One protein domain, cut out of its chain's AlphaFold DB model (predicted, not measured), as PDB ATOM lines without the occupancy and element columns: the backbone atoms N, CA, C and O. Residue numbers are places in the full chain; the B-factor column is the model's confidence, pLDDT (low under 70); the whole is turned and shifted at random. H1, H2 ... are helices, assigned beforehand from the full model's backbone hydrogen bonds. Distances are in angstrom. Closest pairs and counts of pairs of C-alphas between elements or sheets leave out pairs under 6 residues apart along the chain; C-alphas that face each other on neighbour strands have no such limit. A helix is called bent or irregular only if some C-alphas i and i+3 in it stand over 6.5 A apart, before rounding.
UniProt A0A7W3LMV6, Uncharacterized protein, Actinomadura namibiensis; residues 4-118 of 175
ATOM      1  N   ASN A   4     -31.895-110.691 -81.930       77.94
ATOM      2  CA  ASN A   4     -31.102-109.797 -82.780       77.94
ATOM      3  C   ASN A   4     -31.656-109.633 -84.204       77.94
ATOM      4  O   ASN A   4     -31.501-108.561 -84.792       77.94
ATOM      5  N   SER A   5     -32.311-110.660 -84.754       81.19
ATOM      6  CA  SER A   5     -32.949-110.599 -86.074       81.19
ATOM      7  C   SER A   5     -34.193-109.703 -86.051       81.19
ATOM      8  O   SER A   5     -34.408-108.930 -86.987       81.19
ATOM      9  N   THR A   6     -34.948-109.720 -84.949       86.38
ATOM     10  CA  THR A   6     -36.110-108.842 -84.747       86.38
ATOM     11  C   THR A   6     -35.695-107.375 -84.660       86.38
ATOM     12  O   THR A   6     -36.249-106.544 -85.373       86.38
ATOM     13  N   ARG A   7     -34.659-107.048 -83.872       91.56
ATOM     14  CA  ARG A   7     -34.137-105.668 -83.767       91.56
ATOM     15  C   ARG A   7     -33.632-105.122 -85.102       91.56
ATOM     16  O   ARG A   7     -33.915-103.977 -85.436       91.56
ATOM     17  N   HIS A   8     -32.908-105.936 -85.874       91.62
ATOM     18  CA  HIS A   8     -32.432-105.532 -87.201       91.62
ATOM     19  C   HIS A   8     -33.578-105.263 -88.175       91.62
ATOM     20  O   HIS A   8     -33.524-104.280 -88.916       91.62
ATOM     21  N   SER A   9     -34.602-106.120 -88.163       92.75
ATOM     22  CA  SER A   9     -35.773-105.955 -89.026       92.75
ATOM     23  C   SER A   9     -36.540-104.689 -88.656       92.75
ATOM     24  O   SER A   9     -36.789-103.875 -89.533       92.75
ATOM     25  N   LEU A  10     -36.778-104.444 -87.362       94.69
ATOM     26  CA  LEU A  10     -37.455-103.233 -86.889       94.69
ATOM     27  C   LEU A  10     -36.703-101.949 -87.276       94.69
ATOM     28  O   LEU A  10     -37.320-101.001 -87.747       94.69
ATOM     29  N   VAL A  11     -35.371-101.921 -87.140       95.69
ATOM     30  CA  VAL A  11     -34.567-100.779 -87.615       95.69
ATOM     31  C   VAL A  11     -34.754-100.575 -89.112       95.69
ATOM     32  O   VAL A  11     -35.016 -99.457 -89.535       95.69
ATOM     33  N   ARG A  12     -34.618-101.632 -89.919       95.00
ATOM     34  CA  ARG A  12     -34.778-101.523 -91.373       95.00
ATOM     35  C   ARG A  12     -36.170-101.001 -91.732       95.00
ATOM     36  O   ARG A  12     -36.261-100.022 -92.455       95.00
ATOM     37  N   ASP A  13     -37.217-101.598 -91.177       95.25
ATOM     38  CA  ASP A  13     -38.598-101.274 -91.528       95.25
ATOM     39  C   ASP A  13     -38.952 -99.817 -91.157       95.25
ATOM     40  O   ASP A  13     -39.599 -99.123 -91.939       95.25
ATOM     41  N   VAL A  14     -38.471 -99.313 -90.010       95.75
ATOM     42  CA  VAL A  14     -38.636 -97.897 -89.625       95.75
ATOM     43  C   VAL A  14     -37.890 -96.969 -90.580       95.75
ATOM     44  O   VAL A  14     -38.442 -95.957 -91.002       95.75
ATOM     45  N   LEU A  15     -36.644 -97.292 -90.934       96.00
ATOM     46  CA  LEU A  15     -35.849 -96.454 -91.832       96.00
ATOM     47  C   LEU A  15     -36.419 -96.434 -93.256       96.00
ATOM     48  O   LEU A  15     -36.428 -95.378 -93.884       96.00
ATOM     49  N   ASP A  16     -36.932 -97.564 -93.740       94.94
ATOM     50  CA  ASP A  16     -37.607 -97.659 -95.037       94.94
ATOM     51  C   ASP A  16     -38.893 -96.819 -95.042       94.94
ATOM     52  O   ASP A  16     -39.200 -96.135 -96.020       94.94
ATOM     53  N   GLU A  17     -39.636 -96.806 -93.933       93.81
ATOM     54  CA  GLU A  17     -40.827 -95.972 -93.783       93.81
ATOM     55  C   GLU A  17     -40.502 -94.471 -93.723       93.81
ATOM     56  O   GLU A  17     -41.152 -93.682 -94.415       93.81
ATOM     57  N   VAL A  18     -39.474 -94.071 -92.968       93.94
ATOM     58  CA  VAL A  18     -38.980 -92.681 -92.940       93.94
ATOM     59  C   VAL A  18     -38.519 -92.250 -94.332       93.94
ATOM     60  O   VAL A  18     -38.896 -91.179 -94.798       93.94
ATOM     61  N   ALA A  19     -37.766 -93.097 -95.042       92.81
ATOM     62  CA  ALA A  19     -37.317 -92.809 -96.404       92.81
ATOM     63  C   ALA A  19     -38.493 -92.642 -97.380       92.81
ATOM     64  O   ALA A  19     -38.483 -91.746 -98.220       92.81
ATOM     65  N   ARG A  20     -39.519 -93.493 -97.262       92.88
ATOM     66  CA  ARG A  20     -40.709 -93.470 -98.124       92.88
ATOM     67  C   ARG A  20     -41.602 -92.257 -97.869       92.88
ATOM     68  O   ARG A  20     -42.203 -91.741 -98.807       92.88
ATOM     69  N   THR A  21     -41.760 -91.855 -96.611       91.62
ATOM     70  CA  THR A  21     -42.675 -90.769 -96.215       91.62
ATOM     71  C   THR A  21     -42.002 -89.401 -96.189       91.62
ATOM     72  O   THR A  21     -42.691 -88.390 -96.286       91.62
ATOM     73  N   GLY A  22     -40.676 -89.359 -96.044       90.88
ATOM     74  CA  GLY A  22     -39.913 -88.131 -95.829       90.88
ATOM     75  C   GLY A  22     -40.137 -87.495 -94.452       90.88
ATOM     76  O   GLY A  22     -39.602 -86.420 -94.196       90.88
ATOM     77  N   VAL A  23     -40.916 -88.129 -93.569       90.25
ATOM     78  CA  VAL A  23     -41.199 -87.621 -92.223       90.25
ATOM     79  C   VAL A  23     -40.073 -88.072 -91.292       90.25
ATOM     80  O   VAL A  23     -39.912 -89.276 -91.097       90.25
ATOM     81  N   PRO A  24     -39.288 -87.155 -90.700       89.25
ATOM     82  CA  PRO A  24     -38.077 -87.501 -89.959       89.25
ATOM     83  C   PRO A  24     -38.372 -87.910 -88.503       89.25
ATOM     84  O   PRO A  24     -37.627 -87.591 -87.577       89.25
ATOM     85  N   GLU A  25     -39.472 -88.628 -88.291       89.00
ATOM     86  CA  GLU A  25     -39.935 -89.095 -86.988       89.00
ATOM     87  C   GLU A  25     -40.171 -90.601 -87.015       89.00
ATOM     88  O   GLU A  25     -40.431 -91.204 -88.056       89.00
ATOM     89  N   VAL A  26     -40.109 -91.223 -85.839       87.50
ATOM     90  CA  VAL A  26     -40.513 -92.621 -85.698       87.50
ATOM     91  C   VAL A  26     -42.022 -92.730 -85.953       87.50
ATOM     92  O   VAL A  26     -42.790 -92.077 -85.241       87.50
ATOM     93  N   PRO A  27     -42.470 -93.590 -86.887       86.69
ATOM     94  CA  PRO A  27     -43.890 -93.799 -87.143       86.69
ATOM     95  C   PRO A  27     -44.626 -94.190 -85.859       86.69
ATOM     96  O   PRO A  27     -44.200 -95.103 -85.147       86.69
ATOM     97  N   GLY A  28     -45.745 -93.524 -85.560       84.31
ATOM     98  CA  GLY A  28     -46.448 -93.681 -84.278       84.31
ATOM     99  C   GLY A  28     -46.801 -95.135 -83.935       84.31
ATOM    100  O   GLY A  28     -46.658 -95.549 -82.785       84.31
ATOM    101  N   GLY A  29     -47.153 -95.943 -84.942       87.50
ATOM    102  CA  GLY A  29     -47.447 -97.372 -84.775       87.50
ATOM    103  C   GLY A  29     -46.253 -98.233 -84.336       87.50
ATOM    104  O   GLY A  29     -46.457 -99.331 -83.834       87.50
ATOM    105  N   ARG A  30     -45.016 -97.739 -84.476       90.12
ATOM    106  CA  ARG A  30     -43.776 -98.467 -84.156       90.12
ATOM    107  C   ARG A  30     -43.184 -98.106 -82.797       90.12
ATOM    108  O   ARG A  30     -42.242 -98.760 -82.355       90.12
ATOM    109  N   ARG A  31     -43.714 -97.086 -82.112       91.19
ATOM    110  CA  ARG A  31     -43.133 -96.589 -80.853       91.19
ATOM    111  C   ARG A  31     -43.145 -97.647 -79.747       91.19
ATOM    112  O   ARG A  31     -42.111 -97.873 -79.133       91.19
ATOM    113  N   ALA A  32     -44.259 -98.359 -79.570       92.38
ATOM    114  CA  ALA A  32     -44.356 -99.437 -78.583       92.38
ATOM    115  C   ALA A  32     -43.381-100.596 -78.877       92.38
ATOM    116  O   ALA A  32     -42.777-101.150 -77.960       92.38
ATOM    117  N   GLU A  33     -43.185-100.935 -80.155       93.19
ATOM    118  CA  GLU A  33     -42.211-101.953 -80.570       93.19
ATOM    119  C   GLU A  33     -40.773-101.501 -80.284       93.19
ATOM    120  O   GLU A  33     -39.958-102.293 -79.813       93.19
ATOM    121  N   ILE A  34     -40.462-100.224 -80.522       94.19
ATOM    122  CA  ILE A  34     -39.155 -99.636 -80.212       94.19
ATOM    123  C   ILE A  34     -38.905 -99.604 -78.707       94.19
ATOM    124  O   ILE A  34     -37.817 -99.975 -78.267       94.19
ATOM    125  N   ASP A  35     -39.894 -99.210 -77.912       93.75
ATOM    126  CA  ASP A  35     -39.775 -99.196 -76.458       93.75
ATOM    127  C   ASP A  35     -39.517-100.614 -75.928       93.75
ATOM    128  O   ASP A  35     -38.582-100.820 -75.156       93.75
ATOM    129  N   ALA A  36     -40.249-101.615 -76.427       92.75
ATOM    130  CA  ALA A  36     -40.052-103.013 -76.050       92.75
ATOM    131  C   ALA A  36     -38.698-103.582 -76.513       92.75
ATOM    132  O   ALA A  36     -38.040-104.316 -75.776       92.75
ATOM    133  N   ALA A  37     -38.273-103.265 -77.738       93.75
ATOM    134  CA  ALA A  37     -37.074-103.846 -78.332       93.75
ATOM    135  C   ALA A  37     -35.784-103.143 -77.901       93.75
ATOM    136  O   ALA A  37     -34.753-103.805 -77.780       93.75
ATOM    137  N   PHE A  38     -35.815-101.824 -77.697       94.06
ATOM    138  CA  PHE A  38     -34.640-100.980 -77.451       94.06
ATOM    139  C   PHE A  38     -34.623-100.336 -76.064       94.06
ATOM    140  O   PHE A  38     -33.555 -99.898 -75.643       94.06
ATOM    141  N   GLY A  39     -35.745-100.302 -75.344       93.81
ATOM    142  CA  GLY A  39     -35.862 -99.552 -74.092       93.81
ATOM    143  C   GLY A  39     -36.052 -98.049 -74.310       93.81
ATOM    144  O   GLY A  39     -35.773 -97.263 -73.408       93.81
ATOM    145  N   GLY A  40     -36.479 -97.641 -75.510       94.81
ATOM    146  CA  GLY A  40     -36.818 -96.255 -75.826       94.81
ATOM    147  C   GLY A  40     -36.167 -95.699 -77.090       94.81
ATOM    148  O   GLY A  40     -35.227 -96.270 -77.655       94.81
ATOM    149  N   LEU A  41     -36.635 -94.513 -77.490       94.75
ATOM    150  CA  LEU A  41     -36.147 -93.778 -78.662       94.75
ATOM    151  C   LEU A  41     -34.629 -93.540 -78.626       94.75
ATOM    152  O   LEU A  41     -33.956 -93.747 -79.629       94.75
ATOM    153  N   GLY A  42     -34.064 -93.155 -77.479       95.25
ATOM    154  CA  GLY A  42     -32.628 -92.869 -77.376       95.25
ATOM    155  C   GLY A  42     -31.741 -94.075 -77.708       95.25
ATOM    156  O   GLY A  42     -30.750 -93.940 -78.422       95.25
ATOM    157  N   ALA A  43     -32.118 -95.266 -77.241       95.31
ATOM    158  CA  ALA A  43     -31.397 -96.504 -77.532       95.31
ATOM    159  C   ALA A  43     -31.590 -96.966 -78.985       95.31
ATOM    160  O   ALA A  43     -30.677 -97.543 -79.579       95.31
ATOM    161  N   PHE A  44     -32.753 -96.679 -79.571       96.38
ATOM    162  CA  PHE A  44     -33.002 -96.889 -80.993       96.38
ATOM    163  C   PHE A  44     -32.127 -95.980 -81.866       96.38
ATOM    164  O   PHE A  44     -31.401 -96.479 -82.725       96.38
ATOM    165  N   LEU A  45     -32.113 -94.670 -81.594       96.00
ATOM    166  CA  LEU A  45     -31.265 -93.700 -82.295       96.00
ATOM    167  C   LEU A  45     -29.780 -94.069 -82.187       96.00
ATOM    168  O   LEU A  45     -29.054 -93.996 -83.174       96.00
ATOM    169  N   LEU A  46     -29.336 -94.535 -81.017       95.31
ATOM    170  CA  LEU A  46     -27.977 -95.039 -80.822       95.31
ATOM    171  C   LEU A  46     -27.645 -96.222 -81.740       95.31
ATOM    172  O   LEU A  46     -26.548 -96.269 -82.296       95.31
ATOM    173  N   GLU A  47     -28.560 -97.177 -81.915       95.88
ATOM    174  CA  GLU A  47     -28.335 -98.301 -82.830       95.88
ATOM    175  C   GLU A  47     -28.269 -97.832 -84.289       95.88
ATOM    176  O   GLU A  47     -27.375 -98.251 -85.029       95.88
ATOM    177  N   VAL A  48     -29.165 -96.922 -84.689       96.50
ATOM    178  CA  VAL A  48     -29.162 -96.316 -86.029       96.50
ATOM    179  C   VAL A  48     -27.835 -95.591 -86.281       96.50
ATOM    180  O   VAL A  48     -27.171 -95.865 -87.281       96.50
ATOM    181  N   GLN A  49     -27.383 -94.756 -85.342       95.38
ATOM    182  CA  GLN A  49     -26.120 -94.021 -85.441       95.38
ATOM    183  C   GLN A  49     -24.904 -94.961 -85.486       95.38
ATOM    184  O   GLN A  49     -23.986 -94.752 -86.274       95.38
ATOM    185  N   ARG A  50     -24.891 -96.044 -84.696       94.19
ATOM    186  CA  ARG A  50     -23.823 -97.061 -84.749       94.19
ATOM    187  C   ARG A  50     -23.792 -97.795 -86.082       94.19
ATOM    188  O   ARG A  50     -22.721 -98.135 -86.576       94.19
ATOM    189  N   ARG A  51     -24.953 -98.102 -86.663       94.81
ATOM    190  CA  ARG A  51     -25.029 -98.704 -88.001       94.81
ATOM    191  C   ARG A  51     -24.505 -97.741 -89.063       94.81
ATOM    192  O   ARG A  51     -23.736 -98.172 -89.916       94.81
ATOM    193  N   TRP A  52     -24.871 -96.466 -88.967       94.81
ATOM    194  CA  TRP A  52     -24.355 -95.418 -89.838       94.81
ATOM    195  C   TRP A  52     -22.830 -95.299 -89.747       94.81
ATOM    196  O   TRP A  52     -22.157 -95.393 -90.767       94.81
ATOM    197  N   TYR A  53     -22.270 -95.188 -88.538       94.31
ATOM    198  CA  TYR A  53     -20.818 -95.094 -88.356       94.31
ATOM    199  C   TYR A  53     -20.072 -96.340 -88.816       94.31
ATOM    200  O   TYR A  53     -19.082 -96.201 -89.512       94.31
ATOM    201  N   ARG A  54     -20.587 -97.553 -88.577       94.62
ATOM    202  CA  ARG A  54     -19.980 -98.771 -89.145       94.62
ATOM    203  C   ARG A  54     -19.889 -98.725 -90.675       94.62
ATOM    204  O   ARG A  54     -18.890 -99.160 -91.236       94.62
ATOM    205  N   ALA A  55     -20.920 -98.214 -91.347       94.88
ATOM    206  CA  ALA A  55     -20.907 -98.064 -92.800       94.88
ATOM    207  C   ALA A  55     -19.972 -96.934 -93.262       94.88
ATOM    208  O   ALA A  55     -19.290 -97.084 -94.274       94.88
ATOM    209  N   PHE A  56     -19.932 -95.826 -92.520       94.25
ATOM    210  CA  PHE A  56     -19.024 -94.710 -92.765       94.25
ATOM    211  C   PHE A  56     -17.563 -95.142 -92.632       94.25
ATOM    212  O   PHE A  56     -16.796 -94.962 -93.569       94.25
ATOM    213  N   ASP A  57     -17.206 -95.767 -91.511       92.94
ATOM    214  CA  ASP A  57     -15.842 -96.181 -91.183       92.94
ATOM    215  C   ASP A  57     -15.333 -97.217 -92.201       92.94
ATOM    216  O   ASP A  57     -14.242 -97.068 -92.736       92.94
ATOM    217  N   ALA A  58     -16.169 -98.182 -92.602       94.12
ATOM    218  CA  ALA A  58     -15.806 -99.147 -93.644       94.12
ATOM    219  C   ALA A  58     -15.507 -98.489 -95.008       94.12
ATOM    220  O   ALA A  58     -14.636 -98.945 -95.749       94.12
ATOM    221  N   ARG A  59     -16.230 -97.419 -95.365       94.50
ATOM    222  CA  ARG A  59     -15.954 -96.647 -96.590       94.50
ATOM    223  C   ARG A  59     -14.744 -95.731 -96.417       94.50
ATOM    224  O   ARG A  59     -14.042 -95.483 -97.391       94.50
ATOM    225  N   LEU A  60     -14.522 -95.226 -95.204       92.62
ATOM    226  CA  LEU A  60     -13.386 -94.378 -94.872       92.62
ATOM    227  C   LEU A  60     -12.084 -95.160 -94.998       92.62
ATOM    228  O   LEU A  60     -11.154 -94.657 -95.618       92.62
ATOM    229  N   ASP A  61     -12.038 -96.388 -94.488       92.00
ATOM    230  CA  ASP A  61     -10.870 -97.262 -94.612       92.00
ATOM    231  C   ASP A  61     -10.485 -97.440 -96.089       92.00
ATOM    232  O   ASP A  61      -9.354 -97.152 -96.485       92.00
ATOM    233  N   ALA A  62     -11.461 -97.775 -96.941       91.31
ATOM    234  CA  ALA A  62     -11.251 -97.892 -98.385       91.31
ATOM    235  C   ALA A  62     -10.820 -96.565 -99.044       91.31
ATOM    236  O   ALA A  62     -10.032 -96.551 -99.991       91.31
ATOM    237  N   LEU A  63     -11.330 -95.427 -98.569       91.69
ATOM    238  CA  LEU A  63     -10.937 -94.105 -99.056       91.69
ATOM    239  C   LEU A  63      -9.480 -93.791 -98.692       91.69
ATOM    240  O   LEU A  63      -8.727 -93.331 -99.550       91.69
ATOM    241  N   LEU A  64      -9.062 -94.073 -97.456       89.62
ATOM    242  CA  LEU A  64      -7.703 -93.818 -96.972       89.62
ATOM    243  C   LEU A  64      -6.660 -94.705 -97.660       89.62
ATOM    244  O   LEU A  64      -5.572 -94.224 -97.984       89.62
ATOM    245  N   GLU A  65      -6.999 -95.960 -97.965       92.81
ATOM    246  CA  GLU A  65      -6.141 -96.860 -98.750       92.81
ATOM    247  C   GLU A  65      -5.777 -96.272-100.125       92.81
ATOM    248  O   GLU A  65      -4.647 -96.435-100.595       92.81
ATOM    249  N   ASN A  66      -6.696 -95.518-100.735       89.88
ATOM    250  CA  ASN A  66      -6.508 -94.887-102.041       89.88
ATOM    251  C   ASN A  66      -5.747 -93.549-101.995       89.88
ATOM    252  O   ASN A  66      -5.462 -92.989-103.054       89.88
ATOM    253  N   ARG A  67      -5.393 -93.046-100.800       87.00
ATOM    254  CA  ARG A  67      -4.613 -91.810-100.565       87.00
ATOM    255  C   ARG A  67      -5.068 -90.627-101.439       87.00
ATOM    256  O   ARG A  67      -4.325 -90.200-102.331       87.00
ATOM    257  N   PRO A  68      -6.277 -90.089-101.217       89.12
ATOM    258  CA  PRO A  68      -6.770 -88.959-101.994       89.12
ATOM    259  C   PRO A  68      -5.851 -87.743-101.839       89.12
ATOM    260  O   PRO A  68      -5.296 -87.497-100.770       89.12
ATOM    261  N   GLN A  69      -5.714 -86.967-102.914       88.12
ATOM    262  CA  GLN A  69      -4.942 -85.719-102.895       88.12
ATOM    263  C   GLN A  69      -5.624 -84.629-102.056       88.12
ATOM    264  O   GLN A  69      -4.941 -83.803-101.461       88.12
ATOM    265  N   ASP A  70      -6.958 -84.650-102.002       88.38
ATOM    266  CA  ASP A  70      -7.795 -83.755-101.205       88.38
ATOM    267  C   ASP A  70      -8.702 -84.600-100.299       88.38
ATOM    268  O   ASP A  70      -9.708 -85.165-100.742       88.38
ATOM    269  N   ILE A  71      -8.291 -84.746 -99.037       86.62
ATOM    270  CA  ILE A  71      -8.991 -85.571 -98.050       86.62
ATOM    271  C   ILE A  71     -10.331 -84.953 -97.637       86.62
ATOM    272  O   ILE A  71     -11.292 -85.691 -97.427       86.62
ATOM    273  N   ASP A  72     -10.428 -83.624 -97.584       83.88
ATOM    274  CA  ASP A  72     -11.628 -82.919 -97.135       83.88
ATOM    275  C   ASP A  72     -12.762 -83.095 -98.148       83.88
ATOM    276  O   ASP A  72     -13.866 -83.527 -97.795       83.88
ATOM    277  N   SER A  73     -12.473 -82.862 -99.433       84.88
ATOM    278  CA  SER A  73     -13.440 -83.092-100.513       84.88
ATOM    279  C   SER A  73     -13.847 -84.563-100.612       84.88
ATOM    280  O   SER A  73     -15.019 -84.874-100.841       84.88
ATOM    281  N   ALA A  74     -12.902 -85.488-100.413       89.06
ATOM    282  CA  ALA A  74     -13.181 -86.921-100.453       89.06
ATOM    283  C   ALA A  74     -14.084 -87.363 -99.283       89.06
ATOM    284  O   ALA A  74     -15.033 -88.123 -99.491       89.06
ATOM    285  N   LEU A  75     -13.844 -86.848 -98.072       87.44
ATOM    286  CA  LEU A  75     -14.683 -87.092 -96.896       87.44
ATOM    287  C   LEU A  75     -16.100 -86.536 -97.075       87.44
ATOM    288  O   LEU A  75     -17.073 -87.230 -96.771       87.44
ATOM    289  N   ALA A  76     -16.233 -85.318 -97.610       85.81
ATOM    290  CA  ALA A  76     -17.535 -84.726 -97.907       85.81
ATOM    291  C   ALA A  76     -18.316 -85.572 -98.929       85.81
ATOM    292  O   ALA A  76     -19.495 -85.873 -98.726       85.81
ATOM    293  N   ALA A  77     -17.653 -86.021 -99.998       88.31
ATOM    294  CA  ALA A  77     -18.261 -86.895-100.997       88.31
ATOM    295  C   ALA A  77     -18.700 -88.244-100.400       88.31
ATOM    296  O   ALA A  77     -19.803 -88.711-100.688       88.31
ATOM    297  N   LEU A  78     -17.880 -88.843 -99.532       92.50
ATOM    298  CA  LEU A  78     -18.216 -90.080 -98.825       92.50
ATOM    299  C   LEU A  78     -19.457 -89.903 -97.946       92.50
ATOM    300  O   LEU A  78     -20.356 -90.747 -97.976       92.50
ATOM    301  N   TRP A  79     -19.533 -88.799 -97.199       90.25
ATOM    302  CA  TRP A  79     -20.686 -88.475 -96.363       90.25
ATOM    303  C   TRP A  79     -21.970 -88.348 -97.189       90.25
ATOM    304  O   TRP A  79     -22.979 -88.983 -96.874       90.25
ATOM    305  N   HIS A  80     -21.930 -87.568 -98.273       89.69
ATOM    306  CA  HIS A  80     -23.082 -87.380 -99.156       89.69
ATOM    307  C   HIS A  80     -23.498 -88.669 -99.866       89.69
ATOM    308  O   HIS A  80     -24.692 -88.946 -99.958       89.69
ATOM    309  N   GLY A  81     -22.540 -89.484-100.312       92.88
ATOM    310  CA  GLY A  81     -22.826 -90.791-100.903       92.88
ATOM    311  C   GLY A  81     -23.520 -91.726 -99.912       92.88
ATOM    312  O   GLY A  81     -24.526 -92.343-100.241       92.88
ATOM    313  N   LEU A  82     -23.050 -91.775 -98.662       93.50
ATOM    314  CA  LEU A  82     -23.700 -92.579 -97.624       93.50
ATOM    315  C   LEU A  82     -25.113 -92.073 -97.289       93.50
ATOM    316  O   LEU A  82     -26.016 -92.877 -97.063       93.50
ATOM    317  N   ALA A  83     -25.329 -90.755 -97.304       91.88
ATOM    318  CA  ALA A  83     -26.653 -90.155 -97.133       91.88
ATOM    319  C   ALA A  83     -27.618 -90.472 -98.267       91.88
ATOM    320  O   ALA A  83     -28.794 -90.710 -97.995       91.88
ATOM    321  N   ALA A  84     -27.129 -90.526 -99.503       91.38
ATOM    322  CA  ALA A  84     -27.926 -90.946-100.645       91.38
ATOM    323  C   ALA A  84     -28.303 -92.437-100.568       91.38
ATOM    324  O   ALA A  84     -29.430 -92.793-100.901       91.38
ATOM    325  N   ASP A  85     -27.403 -93.291-100.071       93.12
ATOM    326  CA  ASP A  85     -27.649 -94.736 -99.947       93.12
ATOM    327  C   ASP A  85     -28.577 -95.104 -98.780       93.12
ATOM    328  O   ASP A  85     -29.234 -96.146 -98.800       93.12
ATOM    329  N   ALA A  86     -28.619 -94.275 -97.734       92.56
ATOM    330  CA  ALA A  86     -29.423 -94.505 -96.536       92.56
ATOM    331  C   ALA A  86     -30.217 -93.246 -96.130       92.56
ATOM    332  O   ALA A  86     -30.035 -92.727 -95.019       92.56
ATOM    333  N   PRO A  87     -31.141 -92.765 -96.987       92.81
ATOM    334  CA  PRO A  87     -31.830 -91.492 -96.783       92.81
ATOM    335  C   PRO A  87     -32.689 -91.494 -95.516       92.81
ATOM    336  O   PRO A  87     -32.697 -90.512 -94.781       92.81
ATOM    337  N   GLY A  88     -33.345 -92.617 -95.196       92.81
ATOM    338  CA  GLY A  88     -34.148 -92.741 -93.977       92.81
ATOM    339  C   GLY A  88     -33.321 -92.614 -92.697       92.81
ATOM    340  O   GLY A  88     -33.739 -91.949 -91.753       92.81
ATOM    341  N   ALA A  89     -32.113 -93.192 -92.680       93.44
ATOM    342  CA  ALA A  89     -31.194 -93.045 -91.551       93.44
ATOM    343  C   ALA A  89     -30.732 -91.597 -91.420       93.44
ATOM    344  O   ALA A  89     -30.735 -91.054 -90.318       93.44
ATOM    345  N   ARG A  90     -30.376 -90.962 -92.543       93.00
ATOM    346  CA  ARG A  90     -29.928 -89.573 -92.541       93.00
ATOM    347  C   ARG A  90     -31.013 -88.628 -92.034       93.00
ATOM    348  O   ARG A  90     -30.742 -87.874 -91.108       93.00
ATOM    349  N   LEU A  91     -32.223 -88.714 -92.589       92.38
ATOM    350  CA  LEU A  91     -33.364 -87.881 -92.198       92.38
ATOM    351  C   LEU A  91     -33.691 -88.023 -90.711       92.38
ATOM    352  O   LEU A  91     -33.830 -87.023 -90.009       92.38
ATOM    353  N   LEU A  92     -33.774 -89.262 -90.223       93.75
ATOM    354  CA  LEU A  92     -34.094 -89.522 -88.824       93.75
ATOM    355  C   LEU A  92     -33.013 -88.976 -87.882       93.75
ATOM    356  O   LEU A  92     -33.340 -88.340 -86.881       93.75
ATOM    357  N   LEU A  93     -31.736 -89.228 -88.184       93.44
ATOM    358  CA  LEU A  93     -30.622 -88.750 -87.363       93.44
ATOM    359  C   LEU A  93     -30.511 -87.220 -87.396       93.44
ATOM    360  O   LEU A  93     -30.199 -86.627 -86.368       93.44
ATOM    361  N   ASP A  94     -30.826 -86.586 -88.530       90.31
ATOM    362  CA  ASP A  94     -30.802 -85.127 -88.672       90.31
ATOM    363  C   ASP A  94     -31.842 -84.409 -87.828       90.31
ATOM    364  O   ASP A  94     -31.529 -83.406 -87.190       90.31
ATOM    365  N   ALA A  95     -33.052 -84.958 -87.733       91.69
ATOM    366  CA  ALA A  95     -34.059 -84.414 -86.826       91.69
ATOM    367  C   ALA A  95     -33.712 -84.603 -85.338       91.69
ATOM    368  O   ALA A  95     -34.319 -83.962 -84.484       91.69
ATOM    369  N   HIS A  96     -32.741 -85.462 -85.014       91.44
ATOM    370  CA  HIS A  96     -32.386 -85.820 -83.639       91.44
ATOM    371  C   HIS A  96     -30.916 -85.533 -83.298       91.44
ATOM    372  O   HIS A  96     -30.385 -86.130 -82.359       91.44
ATOM    373  N   LEU A  97     -30.252 -84.619 -84.016       86.44
ATOM    374  CA  LEU A  97     -28.823 -84.316 -83.815       86.44
ATOM    375  C   LEU A  97     -28.490 -83.921 -82.373       86.44
ATOM    376  O   LEU A  97     -27.460 -84.347 -81.844       86.44
ATOM    377  N   ASP A  98     -29.386 -83.169 -81.734       85.62
ATOM    378  CA  ASP A  98     -29.224 -82.666 -80.366       85.62
ATOM    379  C   ASP A  98     -29.746 -83.638 -79.295       85.62
ATOM    380  O   ASP A  98     -29.764 -83.319 -78.104       85.62
ATOM    381  N   HIS A  99     -30.168 -84.846 -79.683       89.19
ATOM    382  CA  HIS A  99     -30.659 -85.824 -78.722       89.19
ATOM    383  C   HIS A  99     -29.512 -86.270 -77.789       89.19
ATOM    384  O   HIS A  99     -28.495 -86.792 -78.259       89.19
ATOM    385  N   PRO A 100     -29.661 -86.168 -76.452       90.19
ATOM    386  CA  PRO A 100     -28.556 -86.355 -75.505       90.19
ATOM    387  C   PRO A 100     -27.932 -87.754 -75.564       90.19
ATOM    388  O   PRO A 100     -26.737 -87.913 -75.328       90.19
ATOM    389  N   ALA A 101     -28.717 -88.770 -75.941       90.38
ATOM    390  CA  ALA A 101     -28.210 -90.129 -76.135       90.38
ATOM    391  C   ALA A 101     -27.118 -90.227 -77.217       90.38
ATOM    392  O   ALA A 101     -26.278 -91.118 -77.135       90.38
ATOM    393  N   LEU A 102     -27.097 -89.328 -78.208       89.81
ATOM    394  CA  LEU A 102     -26.118 -89.343 -79.301       89.81
ATOM    395  C   LEU A 102     -24.848 -88.546 -78.986       89.81
ATOM    396  O   LEU A 102     -23.819 -88.760 -79.627       89.81
ATOM    397  N   ALA A 103     -24.885 -87.666 -77.980       87.88
ATOM    398  CA  ALA A 103     -23.813 -86.712 -77.709       87.88
ATOM    399  C   ALA A 103     -22.449 -87.387 -77.491       87.88
ATOM    400  O   ALA A 103     -21.464 -87.004 -78.125       87.88
ATOM    401  N   GLU A 104     -22.372 -88.418 -76.640       86.31
ATOM    402  CA  GLU A 104     -21.095 -89.109 -76.407       86.31
ATOM    403  C   GLU A 104     -20.609 -89.860 -77.645       86.31
ATOM    404  O   GLU A 104     -19.418 -89.836 -77.952       86.31
ATOM    405  N   LEU A 105     -21.526 -90.471 -78.395       87.88
ATOM    406  CA  LEU A 105     -21.185 -91.209 -79.604       87.88
ATOM    407  C   LEU A 105     -20.599 -90.273 -80.675       87.88
ATOM    408  O   LEU A 105     -19.571 -90.592 -81.272       87.88
ATOM    409  N   HIS A 106     -21.185 -89.084 -80.854       87.50
ATOM    410  CA  HIS A 106     -20.645 -88.042 -81.732       87.50
ATOM    411  C   HIS A 106     -19.266 -87.560 -81.267       87.50
ATOM    412  O   HIS A 106     -18.348 -87.439 -82.080       87.50
ATOM    413  N   ARG A 107     -19.081 -87.318 -79.958       87.62
ATOM    414  CA  ARG A 107     -17.771 -86.930 -79.403       87.62
ATOM    415  C   ARG A 107     -16.710 -87.990 -79.677       87.62
ATOM    416  O   ARG A 107     -15.603 -87.653 -80.092       87.62
ATOM    417  N   GLN A 108     -17.034 -89.262 -79.459       88.06
ATOM    418  CA  GLN A 108     -16.113 -90.366 -79.702       88.06
ATOM    419  C   GLN A 108     -15.732 -90.479 -81.181       88.06
ATOM    420  O   GLN A 108     -14.542 -90.569 -81.481       88.06
ATOM    421  N   HIS A 109     -16.709 -90.423 -82.089       89.44
ATOM    422  CA  HIS A 109     -16.460 -90.529 -83.528       89.44
ATOM    423  C   HIS A 109     -15.594 -89.376 -84.044       89.44
ATOM    424  O   HIS A 109     -14.588 -89.624 -84.698       89.44
ATOM    425  N   ARG A 110     -15.875 -88.130 -83.635       87.56
ATOM    426  CA  ARG A 110     -15.046 -86.961 -83.994       87.56
ATOM    427  C   ARG A 110     -13.591 -87.101 -83.539       87.56
ATOM    428  O   ARG A 110     -12.683 -86.789 -84.305       87.56
ATOM    429  N   ARG A 111     -13.353 -87.594 -82.314       88.31
ATOM    430  CA  ARG A 111     -11.989 -87.862 -81.811       88.31
ATOM    431  C   ARG A 111     -11.268 -88.903 -82.667       88.31
ATOM    432  O   ARG A 111     -10.099 -88.713 -82.989       88.31
ATOM    433  N   MET A 112     -11.965 -89.979 -83.025       89.12
ATOM    434  CA  MET A 112     -11.424 -91.064 -83.844       89.12
ATOM    435  C   MET A 112     -11.083 -90.583 -85.262       89.12
ATOM    436  O   MET A 112      -9.962 -90.804 -85.712       89.12
ATOM    437  N   LEU A 113     -11.972 -89.827 -85.914       86.62
ATOM    438  CA  LEU A 113     -11.714 -89.274 -87.247       86.62
ATOM    439  C   LEU A 113     -10.542 -88.298 -87.264       86.62
ATOM    440  O   LEU A 113      -9.680 -88.395 -88.137       86.62
ATOM    441  N   HIS A 114     -10.471 -87.401 -86.280       86.19
ATOM    442  CA  HIS A 114      -9.339 -86.491 -86.146       86.19
ATOM    443  C   HIS A 114      -8.022 -87.255 -85.984       86.19
ATOM    444  O   HIS A 114      -7.019 -86.890 -86.587       86.19
ATOM    445  N   TRP A 115      -8.018 -88.326 -85.189       86.94
ATOM    446  CA  TRP A 115      -6.830 -89.154 -85.010       86.94
ATOM    447  C   TRP A 115      -6.428 -89.897 -86.295       86.94
ATOM    448  O   TRP A 115      -5.244 -89.951 -86.609       86.94
ATOM    449  N   ALA A 116      -7.393 -90.420 -87.056       84.06
ATOM    450  CA  ALA A 116      -7.135 -91.201 -88.268       84.06
ATOM    451  C   ALA A 116      -6.740 -90.348 -89.489       84.06
ATOM    452  O   ALA A 116      -5.952 -90.787 -90.321       84.06
ATOM    453  N   THR A 117      -7.299 -89.142 -89.613       82.19
ATOM    454  CA  THR A 117      -7.200 -88.327 -90.840       82.19
ATOM    455  C   THR A 117      -6.480 -86.995 -90.642       82.19
ATOM    456  O   THR A 117      -6.115 -86.350 -91.619       82.19
ATOM    457  N   GLY A 118      -6.297 -86.549 -89.395       82.56
ATOM    458  CA  GLY A 118      -5.840 -85.194 -89.074       82.56
ATOM    459  C   GLY A 118      -6.898 -84.103 -89.295       82.56
ATOM    460  O   GLY A 118      -6.668 -82.955 -88.921       82.56
TER     461      GLY A 118
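Overview. This is residues 4 to 118 of the 175 residues of an uncharacterized protein of Actinomadura namibiensis (UniProt A0A7W3LMV6). One long helix, H3, runs along the length of the domain, with H6 packed side by side with it and H4 folding back slantwise over its last part. Near the beginning of H3, H1 and H2 form a helical hairpin, and the short H5 packs on both H1 and H3; residues 65 to 70 stick out at the far end. The printed part has 115 residues, with six named helices, H1 to H6 in chain order, and no named strand: all helix. It is compact, with a radius of gyration of the C-alphas of 15.2 A, and elongated, spanning 48 by 28 by 27 A.

Arrangement. H1, residues 4 to 21, and H2, residues 28 to 38, are a hairpin at a shallow tilt of 27 degrees; residues 7 to 14 of H1 alone touch H2, the closest C-alphas being those of Arg 7 and Ala 37, 6.4 A apart. H3, residues 41 to 65, is the hub, touching four helices; it and H2 touch only at the corner, closest at C-alphas 38 and 44, 5.7 A. H4, residues 71 to 85, touches H3 at a steep tilt of 49 degrees, opposite ways, closest at C-alphas 56 and 82, 7.1 A. H5, residues 87 to 95, touches H1, about perpendicular at 84 degrees, closest at C-alphas 19 and 88, 4.0 A, and H3, closest at C-alphas 48 and 89, 6.7 A. H6, residues 100 to 117, touches H3 at a shallow tilt of 8 degrees, the same way, closest at C-alphas 42 and 101, 5.3 A. Every O i to N i+4 pair is within hydrogen-bond range in H1, H4 and H5; in H2 5 of 7 are, in H3 20 of 21, in H6 12 of 14.

Along the chain. H1 begins at C-alpha 4, (-31.102, -109.797, -82.780), and is 26.0 A long. H3 is 36.2 A long, H4 20.9 A, and H6 26.4 A, ending at C-alpha 117, (-7.200, -88.327, -90.840). H2 and H6 are irregular: C-alphas 29 and 32, and likewise 101 and 104, are 7.2 A apart.

Size, cuts and confidence. The C-alphas of Ala 32 and Gln 69, the two farthest apart, are 48.3 A apart. The printed part has no cut, no link is long, and no printed residue is under 70 in pLDDT.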